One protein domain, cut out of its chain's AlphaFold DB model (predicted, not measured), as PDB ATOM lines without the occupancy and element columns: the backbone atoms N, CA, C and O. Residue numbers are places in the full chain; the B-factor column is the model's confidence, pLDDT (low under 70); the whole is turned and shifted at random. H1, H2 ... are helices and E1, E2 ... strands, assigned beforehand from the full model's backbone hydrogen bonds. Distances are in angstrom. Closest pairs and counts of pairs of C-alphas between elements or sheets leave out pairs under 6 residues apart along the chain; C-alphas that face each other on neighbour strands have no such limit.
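This is residues 3 to 66 of the 72 residues of an uncharacterized protein of Bacteroides faecalis (UniProt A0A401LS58). With little regular structure, this is a small staggered sheet, long E2 in the middle with E1 beside one half and E3 beside the other, then a long unnamed stretch, residues 34 to 60, leading to short helix H1; residues 60 to 66 stick out. The printed part has 64 residues, with E1, E2, E3 and H1 in that order along the chain; the named elements hold only 20 of the 64 residues, and of those 20 the strands hold 16, a class of mostly strand. The strands form a meander, each the antiparallel neighbour of the one before. It is loose, radius of gyration of the C-alphas 15.0 A, spanning 45 by 29 by 22 A.

E2, residues 18 to 25, measures 22.6 A. E1, residues 3 to 6, begins at (84.504, -6.922, 16.659). E3 is residues 30 to 33. H1, residues 61 to 64, ends at (65.836, 11.243, 4.284).

In hairpin E1 and E2, N 4 and O 20 are 2.8 A apart. In hairpin E2 and E3, N 23 and O 32 are 2.9 A apart. H1 is not on the sheet and is too short for an O i to N i+4 pair.

The printed part has no cut. Links E1 to E2 and E3 to H1 are long. pLDDT is under 70 at residues 35 to 40 and 42 to 66.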
ATOM      1  N   CYS A   3      85.162  -6.650  17.935       80.94
ATOM      2  CA  CYS A   3      84.504  -6.922  16.659       80.94
ATOM      3  C   CYS A   3      83.018  -7.169  16.915       80.94
ATOM      4  O   CYS A   3      82.677  -8.077  17.670       80.94
ATOM      5  N   VAL A   4      82.148  -6.389  16.280       81.31
ATOM      6  CA  VAL A   4      80.692  -6.532  16.393       81.31
ATOM      7  C   VAL A   4      80.144  -7.062  15.077       81.31
ATOM      8  O   VAL A   4      80.445  -6.522  14.012       81.31
ATOM      9  N   HIS A   5      79.348  -8.129  15.145       83.19
ATOM     10  CA  HIS A   5      78.650  -8.653  13.976       83.19
ATOM     11  C   HIS A   5      77.395  -7.817  13.723       83.19
ATOM     12  O   HIS A   5      76.554  -7.664  14.606       83.19
ATOM     13  N   VAL A   6      77.285  -7.266  12.520       81.19
ATOM     14  CA  VAL A   6      76.161  -6.434  12.102       81.19
ATOM     15  C   VAL A   6      75.247  -7.270  11.224       81.19
ATOM     16  O   VAL A   6      75.546  -7.540  10.056       81.19
ATOM     17  N   GLU A   7      74.117  -7.666  11.801       82.19
ATOM     18  CA  GLU A   7      73.014  -8.291  11.079       82.19
ATOM     19  C   GLU A   7      71.955  -7.259  10.683       82.19
ATOM     20  O   GLU A   7      71.730  -6.257  11.363       82.19
ATOM     21  N   LYS A   8      71.271  -7.516   9.565       77.00
ATOM     22  CA  LYS A   8      70.182  -6.665   9.079       77.00
ATOM     23  C   LYS A   8      68.829  -7.209   9.514       77.00
ATOM     24  O   LYS A   8      68.380  -8.226   8.990       77.00
ATOM     25  N   GLY A   9      68.149  -6.470  10.388       74.56
ATOM     26  CA  GLY A   9      66.744  -6.716  10.733       74.56
ATOM     27  C   GLY A   9      65.752  -6.010   9.799       74.56
ATOM     28  O   GLY A   9      64.839  -6.636   9.266       74.56
ATOM     29  N   LYS A  10      65.946  -4.706   9.559       73.94
ATOM     30  CA  LYS A  10      65.088  -3.842   8.719       73.94
ATOM     31  C   LYS A  10      65.921  -3.124   7.643       73.94
ATOM     32  O   LYS A  10      67.145  -3.197   7.683       73.94
ATOM     33  N   PHE A  11      65.260  -2.476   6.676       73.56
ATOM     34  CA  PHE A  11      65.886  -1.675   5.605       73.56
ATOM     35  C   PHE A  11      66.993  -2.417   4.844       73.56
ATOM     36  O   PHE A  11      68.137  -1.980   4.733       73.56
ATOM     37  N   LYS A  12      66.645  -3.592   4.301       70.88
ATOM     38  CA  LYS A  12      67.609  -4.485   3.638       70.88
ATOM     39  C   LYS A  12      68.316  -3.850   2.436       70.88
ATOM     40  O   LYS A  12      69.405  -4.312   2.106       70.88
ATOM     41  N   HIS A  13      67.752  -2.799   1.844       72.62
ATOM     42  CA  HIS A  13      68.350  -2.048   0.740       72.62
ATOM     43  C   HIS A  13      69.420  -1.023   1.175       72.62
ATOM     44  O   HIS A  13      70.162  -0.562   0.321       72.62
ATOM     45  N   LEU A  14      69.552  -0.694   2.471       71.50
ATOM     46  CA  LEU A  14      70.517   0.307   2.966       71.50
ATOM     47  C   LEU A  14      71.712  -0.334   3.658       71.50
ATOM     48  O   LEU A  14      71.528  -1.137   4.569       71.50
ATOM     49  N   GLY A  15      72.937   0.016   3.273       70.56
ATOM     50  CA  GLY A  15      74.164  -0.505   3.899       70.56
ATOM     51  C   GLY A  15      74.476  -1.976   3.598       70.56
ATOM     52  O   GLY A  15      73.776  -2.654   2.844       70.56
ATOM     53  N   HIS A  16      75.507  -2.516   4.251       73.00
ATOM     54  CA  HIS A  16      75.933  -3.914   4.118       73.00
ATOM     55  C   HIS A  16      75.942  -4.620   5.480       73.00
ATOM     56  O   HIS A  16      76.262  -4.014   6.500       73.00
ATOM     57  N   ARG A  17      75.598  -5.916   5.504       78.56
ATOM     58  CA  ARG A  17      75.894  -6.780   6.665       78.56
ATOM     59  C   ARG A  17      77.407  -6.967   6.766       78.56
ATOM     60  O   ARG A  17      78.078  -6.992   5.734       78.56
ATOM     61  N   GLY A  18      77.945  -7.174   7.963       80.81
ATOM     62  CA  GLY A  18      79.385  -7.382   8.090       80.81
ATOM     63  C   GLY A  18      79.901  -7.318   9.513       80.81
ATOM     64  O   GLY A  18      79.156  -7.493  10.471       80.81
ATOM     65  N   ILE A  19      81.204  -7.079   9.643       80.19
ATOM     66  CA  ILE A  19      81.868  -6.918  10.933       80.19
ATOM     67  C   ILE A  19      82.268  -5.455  11.079       80.19
ATOM     68  O   ILE A  19      83.066  -4.954  10.290       80.19
ATOM     69  N   ALA A  20      81.746  -4.799  12.110       78.31
ATOM     70  CA  ALA A  20      82.214  -3.493  12.543       78.31
ATOM     71  C   ALA A  20      83.353  -3.676  13.552       78.31
ATOM     72  O   ALA A  20      83.253  -4.470  14.489       78.31
ATOM     73  N   THR A  21      84.449  -2.950  13.353       80.06
ATOM     74  CA  THR A  21      85.568  -2.920  14.297       80.06
ATOM     75  C   THR A  21      85.481  -1.658  15.141       80.06
ATOM     76  O   THR A  21      85.326  -0.559  14.612       80.06
ATOM     77  N   LEU A  22      85.587  -1.828  16.457       82.25
ATOM     78  CA  LEU A  22      85.506  -0.754  17.437       82.25
ATOM     79  C   LEU A  22      86.709  -0.794  18.387       82.25
ATOM     80  O   LEU A  22      87.261  -1.859  18.704       82.25
ATOM     81  N   VAL A  23      87.074   0.375  18.900       84.25
ATOM     82  CA  VAL A  23      88.062   0.546  19.970       84.25
ATOM     83  C   VAL A  23      87.358   1.122  21.183       84.25
ATOM     84  O   VAL A  23      86.619   2.089  21.059       84.25
ATOM     85  N   TYR A  24      87.578   0.510  22.342       82.31
ATOM     86  CA  TYR A  24      87.080   1.030  23.606       82.31
ATOM     87  C   TYR A  24      88.081   2.031  24.177       82.31
ATOM     88  O   TYR A  24      89.247   1.679  24.366       82.31
ATOM     89  N   ASP A  25      87.618   3.242  24.461       83.50
ATOM     90  CA  ASP A  25      88.365   4.246  25.202       83.50
ATOM     91  C   ASP A  25      87.954   4.186  26.687       83.50
ATOM     92  O   ASP A  25      86.825   4.546  27.036       83.50
ATOM     93  N   PRO A  26      88.839   3.721  27.588       84.50
ATOM     94  CA  PRO A  26      88.522   3.611  29.008       84.50
ATOM     95  C   PRO A  26      88.430   4.969  29.716       84.50
ATOM     96  O   PRO A  26      87.885   5.023  30.815       84.50
ATOM     97  N   VAL A  27      88.951   6.049  29.124       86.62
ATOM     98  CA  VAL A  27      88.949   7.388  29.732       86.62
ATOM     99  C   VAL A  27      87.549   7.990  29.691       86.62
ATOM    100  O   VAL A  27      87.094   8.569  30.674       86.62
ATOM    101  N   ASN A  28      86.847   7.837  28.568       87.69
ATOM    102  CA  ASN A  28      85.482   8.346  28.393       87.69
ATOM    103  C   ASN A  28      84.407   7.243  28.406       87.69
ATOM    104  O   ASN A  28      83.216   7.560  28.385       87.69
ATOM    105  N   GLY A  29      84.807   5.969  28.440       88.38
ATOM    106  CA  GLY A  29      83.915   4.814  28.465       88.38
ATOM    107  C   GLY A  29      83.163   4.572  27.153       88.38
ATOM    108  O   GLY A  29      82.085   3.974  27.177       88.38
ATOM    109  N   ARG A  30      83.671   5.058  26.012       88.50
ATOM    110  CA  ARG A  30      82.981   4.988  24.713       88.50
ATOM    111  C   ARG A  30      83.702   4.087  23.721       88.50
ATOM    112  O   ARG A  30      84.918   3.926  23.753       88.50
ATOM    113  N   TYR A  31      82.920   3.514  22.809       85.00
ATOM    114  CA  TYR A  31      83.446   2.821  21.641       85.00
ATOM    115  C   TYR A  31      83.543   3.782  20.462       85.00
ATOM    116  O   TYR A  31      82.546   4.399  20.085       85.00
ATOM    117  N   SER A  32      84.720   3.848  19.854       80.62
ATOM    118  CA  SER A  32      84.966   4.598  18.627       80.62
ATOM    119  C   SER A  32      85.113   3.639  17.442       80.62
ATOM    120  O   SER A  32      85.721   2.571  17.605       80.62
ATOM    121  N   PRO A  33      84.573   3.977  16.257       77.31
ATOM    122  CA  PRO A  33      84.837   3.229  15.034       77.31
ATOM    123  C   PRO A  33      86.341   3.142  14.753       77.31
ATOM    124  O   PRO A  33      87.103   4.052  15.090       77.31
ATOM    125  N   SER A  34      86.785   2.031  14.166       75.94
ATOM    126  CA  SER A  34      88.161   1.893  13.698       75.94
ATOM    127  C   SER A  34      88.249   0.963  12.499       75.94
ATOM    128  O   SER A  34      87.581  -0.071  12.441       75.94
ATOM    129  N   VAL A  35      89.121   1.303  11.553       69.81
ATOM    130  CA  VAL A  35      89.479   0.417  10.448       69.81
ATOM    131  C   VAL A  35      90.637  -0.468  10.893       69.81
ATOM    132  O   VAL A  35      91.697   0.025  11.278       69.81
ATOM    133  N   LYS A  36      90.449  -1.794  10.823       66.19
ATOM    134  CA  LYS A  36      91.544  -2.748  11.022       66.19
ATOM    135  C   LYS A  36      92.324  -2.887   9.722       66.19
ATOM    136  O   LYS A  36      91.788  -3.415   8.746       66.19
ATOM    137  N   SER A  37      93.600  -2.515   9.722       60.44
ATOM    138  CA  SER A  37      94.483  -2.898   8.619       60.44
ATOM    139  C   SER A  37      94.576  -4.430   8.544       60.44
ATOM    140  O   SER A  37      94.929  -5.096   9.524       60.44
ATOM    141  N   LYS A  38      94.224  -4.997   7.381       61.72
ATOM    142  CA  LYS A  38      94.445  -6.420   7.052       61.72
ATOM    143  C   LYS A  38      95.913  -6.723   6.754       61.72
ATOM    144  O   LYS A  38      96.264  -7.888   6.582       61.72
ATOM    145  N   ASP A  39      96.751  -5.696   6.691       64.31
ATOM    146  CA  ASP A  39      98.153  -5.844   6.367       64.31
ATOM    147  C   ASP A  39      98.930  -6.344   7.593       64.31
ATOM    148  O   ASP A  39      99.078  -5.656   8.611       64.31
ATOM    149  N   PHE A  40      99.397  -7.590   7.514       62.19
ATOM    150  CA  PHE A  40     100.138  -8.232   8.599       62.19
ATOM    151  C   PHE A  40     101.513  -7.592   8.826       62.19
ATOM    152  O   PHE A  40     102.083  -7.788   9.901       62.19
ATOM    153  N   ALA A  41     102.010  -6.797   7.872       71.19
ATOM    154  CA  ALA A  41     103.238  -6.019   8.017       71.19
ATOM    155  C   ALA A  41     103.090  -4.838   8.995       71.19
ATOM    156  O   ALA A  41     104.082  -4.360   9.544       71.19
ATOM    157  N   VAL A  42     101.862  -4.374   9.258       63.22
ATOM    158  CA  VAL A  42     101.618  -3.271  10.194       63.22
ATOM    159  C   VAL A  42     101.681  -3.802  11.634       63.22
ATOM    160  O   VAL A  42     101.041  -4.817  11.930       63.22
ATOM    161  N   PRO A  43     102.408  -3.154  12.562       61.56
ATOM    162  CA  PRO A  43     102.405  -3.527  13.976       61.56
ATOM    163  C   PRO A  43     100.986  -3.484  14.564       61.56
ATOM    164  O   PRO A  43     100.245  -2.562  14.226       61.56
ATOM    165  N   PRO A  44     100.588  -4.417  15.451       59.69
ATOM    166  CA  PRO A  44      99.230  -4.484  16.006       59.69
ATOM    167  C   PRO A  44      98.730  -3.158  16.589       59.69
ATOM    168  O   PRO A  44      97.584  -2.790  16.339       59.69
ATOM    169  N   ASP A  45      99.611  -2.412  17.260       58.88
ATOM    170  CA  ASP A  45      99.317  -1.098  17.851       58.88
ATOM    171  C   ASP A  45      99.034   0.001  16.815       58.88
ATOM    172  O   ASP A  45      98.431   1.018  17.137       58.88
ATOM    173  N   ARG A  46      99.436  -0.201  15.554       58.22
ATOM    174  CA  ARG A  46      99.197   0.712  14.422       58.22
ATOM    175  C   ARG A  46      98.155   0.194  13.433       58.22
ATOM    176  O   ARG A  46      97.886   0.848  12.431       58.22
ATOM    177  N   ARG A  47      97.564  -0.981  13.679       62.47
ATOM    178  CA  ARG A  47      96.496  -1.535  12.821       62.47
ATOM    179  C   ARG A  47      95.149  -0.863  13.036       62.47
ATOM    180  O   ARG A  47      94.226  -1.164  12.290       62.47
ATOM    181  N   VAL A  48      95.048  -0.029  14.063       57.91
ATOM    182  CA  VAL A  48      93.882   0.761  14.434       57.91
ATOM    183  C   VAL A  48      94.103   2.157  13.858       57.91
ATOM    184  O   VAL A  48      94.860   2.942  14.420       57.91
ATOM    185  N   GLY A  49      93.522   2.414  12.688       63.78
ATOM    186  CA  GLY A  49      93.540   3.732  12.051       63.78
ATOM    187  C   GLY A  49      92.271   4.533  12.338       63.78
ATOM    188  O   GLY A  49      91.285   3.979  12.849       63.78
ATOM    189  N   ASP A  50      92.307   5.816  11.963       58.88
ATOM    190  CA  ASP A  50      91.128   6.678  11.891       58.88
ATOM    191  C   ASP A  50      90.063   6.061  10.977       58.88
ATOM    192  O   ASP A  50      90.352   5.293  10.056       58.88
ATOM    193  N   THR A  51      88.801   6.357  11.269       58.22
ATOM    194  CA  THR A  51      87.683   5.792  10.512       58.22
ATOM    195  C   THR A  51      87.440   6.580   9.241       58.22
ATOM    196  O   THR A  51      87.100   7.759   9.304       58.22
ATOM    197  N   GLU A  52      87.517   5.907   8.097       58.81
ATOM    198  CA  GLU A  52      86.918   6.399   6.859       58.81
ATOM    199  C   GLU A  52      85.421   6.063   6.886       58.81
ATOM    200  O   GLU A  52      85.030   4.892   6.902       58.81
ATOM    201  N   PHE A  53      84.570   7.087   6.972       56.94
ATOM    202  CA  PHE A  53      83.119   6.911   6.908       56.94
ATOM    203  C   PHE A  53      82.695   6.741   5.445       56.94
ATOM    204  O   PHE A  53      82.699   7.700   4.673       56.94
ATOM    205  N   ASP A  54      82.335   5.516   5.059       60.66
ATOM    206  CA  ASP A  54      81.733   5.241   3.755       60.66
ATOM    207  C   ASP A  54      80.221   5.510   3.807       60.66
ATOM    208  O   ASP A  54      79.423   4.690   4.275       60.66
ATOM    209  N   ASN A  55      79.835   6.691   3.326       60.75
ATOM    210  CA  ASN A  55      78.445   7.148   3.299       60.75
ATOM    211  C   ASN A  55      77.719   6.764   1.999       60.75
ATOM    212  O   ASN A  55      76.572   7.155   1.804       60.75
ATOM    213  N   THR A  56      78.346   5.995   1.100       66.31
ATOM    214  CA  THR A  56      77.757   5.652  -0.213       66.31
ATOM    215  C   THR A  56      76.464   4.850  -0.110       66.31
ATOM    216  O   THR A  56      75.657   4.844  -1.034       66.31
ATOM    217  N   CYS A  57      76.254   4.173   1.019       61.00
ATOM    218  CA  CYS A  57      75.079   3.349   1.266       61.00
ATOM    219  C   CYS A  57      74.006   4.042   2.119       61.00
ATOM    220  O   CYS A  57      73.076   3.374   2.587       61.00
ATOM    221  N   TRP A  58      74.175   5.335   2.406       67.25
ATOM    222  CA  TRP A  58      73.195   6.119   3.148       67.25
ATOM    223  C   TRP A  58      72.026   6.488   2.239       67.25
ATOM    224  O   TRP A  58      72.161   6.530   1.017       67.25
ATOM    225  N   LEU A  59      70.866   6.727   2.851       63.53
ATOM    226  CA  LEU A  59      69.731   7.299   2.135       63.53
ATOM    227  C   LEU A  59      70.170   8.620   1.508       63.53
ATOM    228  O   LEU A  59      70.861   9.417   2.148       63.53
ATOM    229  N   SER A  60      69.765   8.841   0.262       66.50
ATOM    230  CA  SER A  60      69.966  10.146  -0.357       66.50
ATOM    231  C   SER A  60      69.231  11.221   0.453       66.50
ATOM    232  O   SER A  60      68.228  10.927   1.105       66.50
ATOM    233  N   GLU A  61      69.691  12.476   0.408       66.44
ATOM    234  CA  GLU A  61      69.016  13.585   1.113       66.44
ATOM    235  C   GLU A  61      67.519  13.633   0.777       66.44
ATOM    236  O   GLU A  61      66.680  13.839   1.646       66.44
ATOM    237  N   LYS A  62      67.173  13.327  -0.476       67.50
ATOM    238  CA  LYS A  62      65.789  13.248  -0.938       67.50
ATOM    239  C   LYS A  62      64.968  12.180  -0.210       67.50
ATOM    240  O   LYS A  62      63.813  12.433   0.085       67.50
ATOM    241  N   GLU A  63      65.539  11.012   0.078       66.56
ATOM    242  CA  GLU A  63      64.840   9.931   0.790       66.56
ATOM    243  C   GLU A  63      64.844  10.119   2.314       66.56
ATOM    244  O   GLU A  63      63.969   9.589   2.993       66.56
ATOM    245  N   LEU A  64      65.805  10.873   2.862       63.34
ATOM    246  CA  LEU A  64      65.836  11.243   4.284       63.34
ATOM    247  C   LEU A  64      64.735  12.241   4.654       63.34
ATOM    248  O   LEU A  64      64.239  12.208   5.779       63.34
ATOM    249  N   PHE A  65      64.364  13.112   3.711       66.62
ATOM    250  CA  PHE A  65      63.361  14.163   3.896       66.62
ATOM    251  C   PHE A  65      62.087  13.943   3.073       66.62
ATOM    252  O   PHE A  65      61.308  14.878   2.915       66.62
ATOM    253  N   SER A  66      61.848  12.736   2.544       59.22
ATOM    254  CA  SER A  66      60.539  12.404   1.971       59.22
ATOM    255  C   SER A  66      59.483  12.486   3.078       59.22
ATOM    256  O   SER A  66      59.366  11.594   3.917       59.22
TER     257      SER A  66